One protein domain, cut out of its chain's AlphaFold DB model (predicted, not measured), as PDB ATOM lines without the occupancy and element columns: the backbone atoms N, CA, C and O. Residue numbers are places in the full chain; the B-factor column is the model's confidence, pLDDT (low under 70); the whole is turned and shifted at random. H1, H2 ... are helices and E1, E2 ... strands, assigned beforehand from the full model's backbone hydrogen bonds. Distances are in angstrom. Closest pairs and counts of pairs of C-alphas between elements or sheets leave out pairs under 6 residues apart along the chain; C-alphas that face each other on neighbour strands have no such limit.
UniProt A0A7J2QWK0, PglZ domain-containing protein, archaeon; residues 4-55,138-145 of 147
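Overview. This is residues 4 to 55 and 138 to 145 of the 147 residues of the protein "PglZ domain-containing protein" of archaeon (UniProt A0A7J2QWK0). The model is a loose, open horseshoe with little in its middle: H1 folds back loosely beside H2 at one end, H2 leads on to H3 through a turn, and beyond H3 the chain doubles back into a two-stranded ribbon of E1 and E2. The turn at residues 10 to 19, of which 17 to 19 belong to H2, sticks out at the helical end. The printed part has 60 residues, with three named helices and then two named strands, H1 H2 H3 E1 E2, the sheet of order E1 - E2 being antiparallel. The class is mixed, helices and strands, and the whole is loose, with a radius of gyration of the C-alphas of 13.9 A and spans of 42 by 28 by 16 A.

Arrangement. H1, residues 4 to 10, and H2, residues 17 to 29, form a helical hairpin. They only just touch, with 3 pairs of C-alphas within 8 A, the closest being those of Ile 5 and Ile 24, 7.4 A apart; H2 touches H1 with residues 20 to 24 alone. They run opposite ways at a steep tilt of 39 degrees. H3, residues 33 to 42, touches no helix; it and H2 meet only through their link, and it is apart from H1. The closest C-alphas of H3 and E1, residues 47 to 50, are those of Leu 41 and Ile 47, 7.4 A apart. E1 and E2, residues 141 to 144, are antiparallel neighbours at 158 degrees between their directions. The C-alphas of 48 and 143 face each other at 4.6 A. N 49 and O 142, and N 142 and O 49, are within hydrogen-bond range, each pair at 2.8 A. H3 and E2 are only just apart, with their closest C-alphas 8.4 A from each other. In H1, H2 and H3 every O i to N i+4 pair is within hydrogen-bond range.

Along the chain. H1 begins at C-alpha 4, (-24.234, -25.951, 21.397), and measures 10.3 A to C-alpha 10. H2, the longest helix by residues, measures 18.5 A from Lys 17 to Glu 29. H3 measures 14.4 A and ends at C-alpha 42, (-23.206, -50.586, 23.543). E1 measures 10.0 A from Ile 47 to Val 50. E2 measures 9.9 A from Phe 141 and ends at C-alpha 144, (-32.314, -43.108, 21.143).

Size, cuts and confidence. The two C-alphas farthest apart, those of Arg 14 and Asp 44, are 41.9 A apart. Residues 56 to 137 are not printed, and C-alphas 55 and 138 are 9.8 A apart across this cut, which lies in the link from E1 to E2. Of the links that are printed whole, H2 to H3 and H3 to E1 are tight and H1 to H2 is short. The mean pLDDT of the printed part is 85.5; residues 4 to 6 and 8 to 14 are under 70.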
ATOM      1  N   LEU A   4     -24.691 -26.307  22.740       69.56
ATOM      2  CA  LEU A   4     -24.234 -25.951  21.397       69.56
ATOM      3  C   LEU A   4     -25.115 -24.893  20.715       69.56
ATOM      4  O   LEU A   4     -24.610 -23.966  20.089       69.56
ATOM      5  N   ILE A   5     -26.438 -25.032  20.826       67.88
ATOM      6  CA  ILE A   5     -27.380 -24.119  20.167       67.88
ATOM      7  C   ILE A   5     -27.376 -22.747  20.841       67.88
ATOM      8  O   ILE A   5     -27.296 -21.734  20.148       67.88
ATOM      9  N   ASP A   6     -27.388 -22.697  22.167       68.00
ATOM     10  CA  ASP A   6     -27.365 -21.436  22.912       68.00
ATOM     11  C   ASP A   6     -26.052 -20.676  22.693       68.00
ATOM     12  O   ASP A   6     -26.059 -19.475  22.425       68.00
ATOM     13  N   ASP A   7     -24.918 -21.378  22.660       71.31
ATOM     14  CA  ASP A   7     -23.614 -20.761  22.402       71.31
ATOM     15  C   ASP A   7     -23.533 -20.164  20.980       71.31
ATOM     16  O   ASP A   7     -23.037 -19.047  20.768       71.31
ATOM     17  N   ILE A   8     -24.081 -20.864  19.977       68.62
ATOM     18  CA  ILE A   8     -24.152 -20.367  18.592       68.62
ATOM     19  C   ILE A   8     -25.102 -19.163  18.484       68.62
ATOM     20  O   ILE A   8     -24.838 -18.229  17.721       68.62
ATOM     21  N   THR A   9     -26.207 -19.164  19.227       63.75
ATOM     22  CA  THR A   9     -27.243 -18.125  19.127       63.75
ATOM     23  C   THR A   9     -26.878 -16.852  19.883       63.75
ATOM     24  O   THR A   9     -27.111 -15.759  19.361       63.75
ATOM     25  N   HIS A  10     -26.211 -16.954  21.034       64.56
ATOM     26  CA  HIS A  10     -25.754 -15.794  21.802       64.56
ATOM     27  C   HIS A  10     -24.519 -15.105  21.207       64.56
ATOM     28  O   HIS A  10     -24.345 -13.895  21.374       64.56
ATOM     29  N   SER A  11     -23.668 -15.832  20.480       58.28
ATOM     30  CA  SER A  11     -22.383 -15.301  20.010       58.28
ATOM     31  C   SER A  11     -22.465 -14.379  18.783       58.28
ATOM     32  O   SER A  11     -21.477 -13.705  18.477       58.28
ATOM     33  N   ARG A  12     -23.594 -14.305  18.047       57.81
ATOM     34  CA  ARG A  12     -23.642 -13.572  16.758       57.81
ATOM     35  C   ARG A  12     -24.917 -12.761  16.523       57.81
ATOM     36  O   ARG A  12     -26.002 -13.284  16.313       57.81
ATOM     37  N   ARG A  13     -24.730 -11.440  16.413       53.16
ATOM     38  CA  ARG A  13     -25.775 -10.397  16.321       53.16
ATOM     39  C   ARG A  13     -26.677 -10.429  15.076       53.16
ATOM     40  O   ARG A  13     -27.631  -9.662  15.030       53.16
ATOM     41  N   ARG A  14     -26.377 -11.250  14.063       59.34
ATOM     42  CA  ARG A  14     -27.174 -11.401  12.830       59.34
ATOM     43  C   ARG A  14     -26.952 -12.783  12.235       59.34
ATOM     44  O   ARG A  14     -25.872 -13.071  11.725       59.34
ATOM     45  N   MET A  15     -27.974 -13.626  12.268       70.12
ATOM     46  CA  MET A  15     -27.903 -14.985  11.744       70.12
ATOM     47  C   MET A  15     -29.223 -15.326  11.068       70.12
ATOM     48  O   MET A  15     -30.283 -15.043  11.607       70.12
ATOM     49  N   SER A  16     -29.170 -15.904   9.870       78.69
ATOM     50  CA  SER A  16     -30.360 -16.442   9.209       78.69
ATOM     51  C   SER A  16     -30.570 -17.899   9.610       78.69
ATOM     52  O   SER A  16     -29.603 -18.600   9.918       78.69
ATOM     53  N   LYS A  17     -31.811 -18.398   9.517       78.12
ATOM     54  CA  LYS A  17     -32.135 -19.818   9.756       78.12
ATOM     55  C   LYS A  17     -31.232 -20.764   8.964       78.12
ATOM     56  O   LYS A  17     -30.742 -21.754   9.494       78.12
ATOM     57  N   LYS A  18     -30.961 -20.428   7.701       84.31
ATOM     58  CA  LYS A  18     -30.080 -21.211   6.824       84.31
ATOM     59  C   LYS A  18     -28.641 -21.261   7.341       84.31
ATOM     60  O   LYS A  18     -28.025 -22.322   7.307       84.31
ATOM     61  N   LEU A  19     -28.101 -20.127   7.790       84.31
ATOM     62  CA  LEU A  19     -26.739 -20.068   8.317       84.31
ATOM     63  C   LEU A  19     -26.625 -20.818   9.648       84.31
ATOM     64  O   LEU A  19     -25.665 -21.556   9.831       84.31
ATOM     65  N   LEU A  20     -27.629 -20.693  10.521       83.31
ATOM     66  CA  LEU A  20     -27.707 -21.443  11.774       83.31
ATOM     67  C   LEU A  20     -27.649 -22.954  11.523       83.31
ATOM     68  O   LEU A  20     -26.776 -23.626  12.059       83.31
ATOM     69  N   LEU A  21     -28.519 -23.476  10.653       85.00
ATOM     70  CA  LEU A  21     -28.545 -24.907  10.324       85.00
ATOM     71  C   LEU A  21     -27.215 -25.394   9.743       85.00
ATOM     72  O   LEU A  21     -26.762 -26.488  10.067       85.00
ATOM     73  N   LYS A  22     -26.573 -24.577   8.899       88.75
ATOM     74  CA  LYS A  22     -25.249 -24.895   8.360       88.75
ATOM     75  C   LYS A  22     -24.200 -24.989   9.471       88.75
ATOM     76  O   LYS A  22     -23.420 -25.932   9.462       88.75
ATOM     77  N   ASN A  23     -24.190 -24.042  10.406       84.88
ATOM     78  CA  ASN A  23     -23.223 -24.030  11.504       84.88
ATOM     79  C   ASN A  23     -23.430 -25.214  12.450       84.88
ATOM     80  O   ASN A  23     -22.463 -25.879  12.783       84.88
ATOM     81  N   ILE A  24     -24.683 -25.527  12.809       86.06
ATOM     82  CA  ILE A  24     -25.005 -26.705  13.629       86.06
ATOM     83  C   ILE A  24     -24.476 -27.973  12.962       86.06
ATOM     84  O   ILE A  24     -23.885 -28.816  13.624       86.06
ATOM     85  N   LYS A  25     -24.668 -28.108  11.645       88.06
ATOM     86  CA  LYS A  25     -24.178 -29.272  10.910       88.06
ATOM     87  C   LYS A  25     -22.652 -29.393  10.972       88.06
ATOM     88  O   LYS A  25     -22.171 -30.482  11.239       88.06
ATOM     89  N   ILE A  26     -21.931 -28.292  10.753       88.38
ATOM     90  CA  ILE A  26     -20.460 -28.264  10.818       88.38
ATOM     91  C   ILE A  26     -19.979 -28.650  12.220       88.38
ATOM     92  O   ILE A  26     -19.164 -29.549  12.357       88.38
ATOM     93  N   GLU A  27     -20.541 -28.037  13.262       85.88
ATOM     94  CA  GLU A  27     -20.164 -28.336  14.648       85.88
ATOM     95  C   GLU A  27     -20.438 -29.796  15.026       85.88
ATOM     96  O   GLU A  27     -19.654 -30.408  15.741       85.88
ATOM     97  N   LEU A  28     -21.537 -30.380  14.537       87.06
ATOM     98  CA  LEU A  28     -21.827 -31.795  14.756       87.06
ATOM     99  C   LEU A  28     -20.859 -32.710  13.996       87.06
ATOM    100  O   LEU A  28     -20.455 -33.722  14.561       87.06
ATOM    101  N   GLU A  29     -20.492 -32.364  12.758       87.94
ATOM    102  CA  GLU A  29     -19.499 -33.096  11.953       87.94
ATOM    103  C   GLU A  29     -18.106 -33.073  12.597       87.94
ATOM    104  O   GLU A  29     -17.409 -34.084  12.565       87.94
ATOM    105  N   ASP A  30     -17.732 -31.956  13.222       86.25
ATOM    106  CA  ASP A  30     -16.459 -31.797  13.934       86.25
ATOM    107  C   ASP A  30     -16.508 -32.337  15.382       86.25
ATOM    108  O   ASP A  30     -15.499 -32.335  16.097       86.25
ATOM    109  N   SER A  31     -17.671 -32.811  15.841       85.31
ATOM    110  CA  SER A  31     -17.861 -33.364  17.185       85.31
ATOM    111  C   SER A  31     -17.710 -34.887  17.222       85.31
ATOM    112  O   SER A  31     -18.017 -35.582  16.263       85.31
ATOM    113  N   ASN A  32     -17.361 -35.433  18.391       88.62
ATOM    114  CA  ASN A  32     -17.372 -36.884  18.651       88.62
ATOM    115  C   ASN A  32     -18.710 -37.368  19.249       88.62
ATOM    116  O   ASN A  32     -18.749 -38.327  20.029       88.62
ATOM    117  N   LEU A  33     -19.806 -36.644  18.995       89.00
ATOM    118  CA  LEU A  33     -21.084 -36.899  19.662       89.00
ATOM    119  C   LEU A  33     -21.684 -38.246  19.243       89.00
ATOM    120  O   LEU A  33     -22.228 -38.963  20.083       89.00
ATOM    121  N   ASP A  34     -21.574 -38.615  17.969       90.75
ATOM    122  CA  ASP A  34     -22.108 -39.873  17.451       90.75
ATOM    123  C   ASP A  34     -21.366 -41.092  18.025       90.75
ATOM    124  O   ASP A  34     -22.011 -42.048  18.467       90.75
ATOM    125  N   ASP A  35     -20.039 -41.033  18.112       93.00
ATOM    126  CA  ASP A  35     -19.218 -42.068  18.744       93.00
ATOM    127  C   ASP A  35     -19.542 -42.228  20.235       93.00
ATOM    128  O   ASP A  35     -19.690 -43.354  20.729       93.00
ATOM    129  N   LEU A  36     -19.727 -41.117  20.955       92.94
ATOM    130  CA  LEU A  36     -20.163 -41.134  22.351       92.94
ATOM    131  C   LEU A  36     -21.516 -41.848  22.502       92.94
ATOM    132  O   LEU A  36     -21.638 -42.764  23.319       92.94
ATOM    133  N   ILE A  37     -22.513 -41.472  21.695       94.50
ATOM    134  CA  ILE A  37     -23.850 -42.083  21.717       94.50
ATOM    135  C   ILE A  37     -23.754 -43.588  21.441       94.50
ATOM    136  O   ILE A  37     -24.325 -44.390  22.181       94.50
ATOM    137  N   ARG A  38     -23.004 -43.997  20.409       94.69
ATOM    138  CA  ARG A  38     -22.826 -45.414  20.054       94.69
ATOM    139  C   ARG A  38     -22.201 -46.214  21.191       94.69
ATOM    140  O   ARG A  38     -22.629 -47.339  21.444       94.69
ATOM    141  N   ASN A  39     -21.194 -45.664  21.863       95.81
ATOM    142  CA  ASN A  39     -20.509 -46.350  22.957       95.81
ATOM    143  C   ASN A  39     -21.399 -46.492  24.196       95.81
ATOM    144  O   ASN A  39     -21.441 -47.572  24.783       95.81
ATOM    145  N   LEU A  40     -22.175 -45.461  24.535       96.25
ATOM    146  CA  LEU A  40     -23.162 -45.529  25.614       96.25
ATOM    147  C   LEU A  40     -24.253 -46.575  25.321       96.25
ATOM    148  O   LEU A  40     -24.566 -47.390  26.186       96.25
ATOM    149  N   LEU A  41     -24.767 -46.632  24.086       96.25
ATOM    150  CA  LEU A  41     -25.739 -47.659  23.680       96.25
ATOM    151  C   LEU A  41     -25.164 -49.082  23.741       96.25
ATOM    152  O   LEU A  41     -25.887 -50.022  24.059       96.25
ATOM    153  N   LYS A  42     -23.876 -49.274  23.422       96.12
ATOM    154  CA  LYS A  42     -23.206 -50.586  23.543       96.12
ATOM    155  C   LYS A  42     -23.083 -51.057  24.991       96.12
ATOM    156  O   LYS A  42     -22.971 -52.256  25.207       96.12
ATOM    157  N   GLN A  43     -23.074 -50.127  25.940       96.50
ATOM    158  CA  GLN A  43     -23.035 -50.388  27.378       96.50
ATOM    159  C   GLN A  43     -24.440 -50.412  28.005       96.50
ATOM    160  O   GLN A  43     -24.568 -50.313  29.221       96.50
ATOM    161  N   ASP A  44     -25.487 -50.515  27.179       96.62
ATOM    162  CA  ASP A  44     -26.891 -50.624  27.587       96.62
ATOM    163  C   ASP A  44     -27.428 -49.418  28.389       96.62
ATOM    164  O   ASP A  44     -28.434 -49.518  29.098       96.62
ATOM    165  N   PHE A  45     -26.811 -48.238  28.243       97.19
ATOM    166  CA  PHE A  45     -27.378 -46.998  28.777       97.19
ATOM    167  C   PHE A  45     -28.639 -46.588  28.006       97.19
ATOM    168  O   PHE A  45     -28.690 -46.636  26.776       97.19
ATOM    169  N   ASN A  46     -29.640 -46.082  28.733       96.31
ATOM    170  CA  ASN A  46     -30.774 -45.393  28.124       96.31
ATOM    171  C   ASN A  46     -30.387 -43.942  27.817       96.31
ATOM    172  O   ASN A  46     -30.006 -43.199  28.721       96.31
ATOM    173  N   ILE A  47     -30.523 -43.537  26.556       95.81
ATOM    174  CA  ILE A  47     -30.148 -42.197  26.099       95.81
ATOM    175  C   ILE A  47     -31.396 -41.446  25.649       95.81
ATOM    176  O   ILE A  47     -32.198 -41.957  24.859       95.81
ATOM    177  N   TYR A  48     -31.519 -40.212  26.133       94.56
ATOM    178  CA  TYR A  48     -32.590 -39.291  25.786       94.56
ATOM    179  C   TYR A  48     -32.004 -37.936  25.387       94.56
ATOM    180  O   TYR A  48     -31.125 -37.424  26.081       94.56
ATOM    181  N   PHE A  49     -32.506 -37.345  24.303       91.69
ATOM    182  CA  PHE A  49     -32.306 -35.929  24.003       91.69
ATOM    183  C   PHE A  49     -33.546 -35.151  24.397       91.69
ATOM    184  O   PHE A  49     -34.664 -35.516  24.031       91.69
ATOM    185  N   VAL A  50     -33.318 -34.083  25.144       92.12
ATOM    186  CA  VAL A  50     -34.349 -33.183  25.646       92.12
ATOM    187  C   VAL A  50     -33.907 -31.749  25.415       92.12
ATOM    188  O   VAL A  50     -32.732 -31.482  25.160       92.12
ATOM    189  N   SER A  51     -34.858 -30.839  25.516       90.38
ATOM    190  CA  SER A  51     -34.641 -29.404  25.454       90.38
ATOM    191  C   SER A  51     -35.563 -28.761  26.485       90.38
ATOM    192  O   SER A  51     -36.639 -29.285  26.770       90.38
ATOM    193  N   ASP A  52     -35.091 -27.700  27.120       89.81
ATOM    194  CA  ASP A  52     -35.829 -26.897  28.093       89.81
ATOM    195  C   ASP A  52     -36.727 -25.861  27.407       89.81
ATOM    196  O   ASP A  52     -37.840 -25.617  27.870       89.81
ATOM    197  N   HIS A  53     -36.279 -25.310  26.278       91.94
ATOM    198  CA  HIS A  53     -37.073 -24.448  25.413       91.94
ATOM    199  C   HIS A  53     -36.689 -24.582  23.937       91.94
ATOM    200  O   HIS A  53     -35.560 -24.898  23.558       91.94
ATOM    201  N   GLY A  54     -37.641 -24.262  23.071       91.12
ATOM    202  CA  GLY A  54     -37.380 -24.042  21.661       91.12
ATOM    203  C   GLY A  54     -36.906 -22.616  21.379       91.12
ATOM    204  O   GLY A  54     -36.549 -21.854  22.276       91.12
ATOM    205  N   ASN A  55     -36.865 -22.258  20.100       89.44
ATOM    206  CA  ASN A  55     -36.394 -20.961  19.631       89.44
ATOM    207  C   ASN A  55     -37.218 -20.521  18.421       89.44
ATOM    208  O   ASN A  55     -37.563 -21.337  17.562       89.44
ATOM    209  N   VAL A 138     -43.059 -26.079  22.858       94.69
ATOM    210  CA  VAL A 138     -43.104 -27.482  22.423       94.69
ATOM    211  C   VAL A 138     -41.710 -27.930  22.005       94.69
ATOM    212  O   VAL A 138     -41.210 -27.588  20.935       94.69
ATOM    213  N   VAL A 139     -41.098 -28.737  22.865       93.94
ATOM    214  CA  VAL A 139     -39.704 -29.171  22.754       93.94
ATOM    215  C   VAL A 139     -39.581 -30.669  22.472       93.94
ATOM    216  O   VAL A 139     -40.445 -31.456  22.870       93.94
ATOM    217  N   PRO A 140     -38.513 -31.102  21.778       92.25
ATOM    218  CA  PRO A 140     -38.292 -32.512  21.508       92.25
ATOM    219  C   PRO A 140     -37.999 -33.300  22.791       92.25
ATOM    220  O   PRO A 140     -37.191 -32.894  23.625       92.25
ATOM    221  N   PHE A 141     -38.594 -34.488  22.883       94.88
ATOM    222  CA  PHE A 141     -38.202 -35.545  23.812       94.88
ATOM    223  C   PHE A 141     -37.923 -36.808  22.996       94.88
ATOM    224  O   PHE A 141     -38.839 -37.477  22.518       94.88
ATOM    225  N   ILE A 142     -36.648 -37.106  22.774       95.69
ATOM    226  CA  ILE A 142     -36.207 -38.140  21.835       95.69
ATOM    227  C   ILE A 142     -35.534 -39.251  22.621       95.69
ATOM    228  O   ILE A 142     -34.524 -39.015  23.272       95.69
ATOM    229  N   LYS A 143     -36.046 -40.480  22.516       96.06
ATOM    230  CA  LYS A 143     -35.330 -41.674  22.979       96.06
ATOM    231  C   LYS A 143     -34.483 -42.226  21.841       96.06
ATOM    232  O   LYS A 143     -35.009 -42.512  20.766       96.06
ATOM    233  N   VAL A 144     -33.195 -42.426  22.093       95.81
ATOM    234  CA  VAL A 144     -32.314 -43.108  21.143       95.81
ATOM    235  C   VAL A 144     -32.389 -44.607  21.407       95.81
ATOM    236  O   VAL A 144     -32.236 -45.053  22.545       95.81
ATOM    237  N   ILE A 145     -32.642 -45.385  20.357       93.06
ATOM    238  CA  ILE A 145     -32.683 -46.845  20.421       93.06
ATOM    239  C   ILE A 145     -31.529 -47.441  19.623       93.06
ATOM    240  O   ILE A 145     -31.079 -46.876  18.626       93.06
TER     241      ILE A 145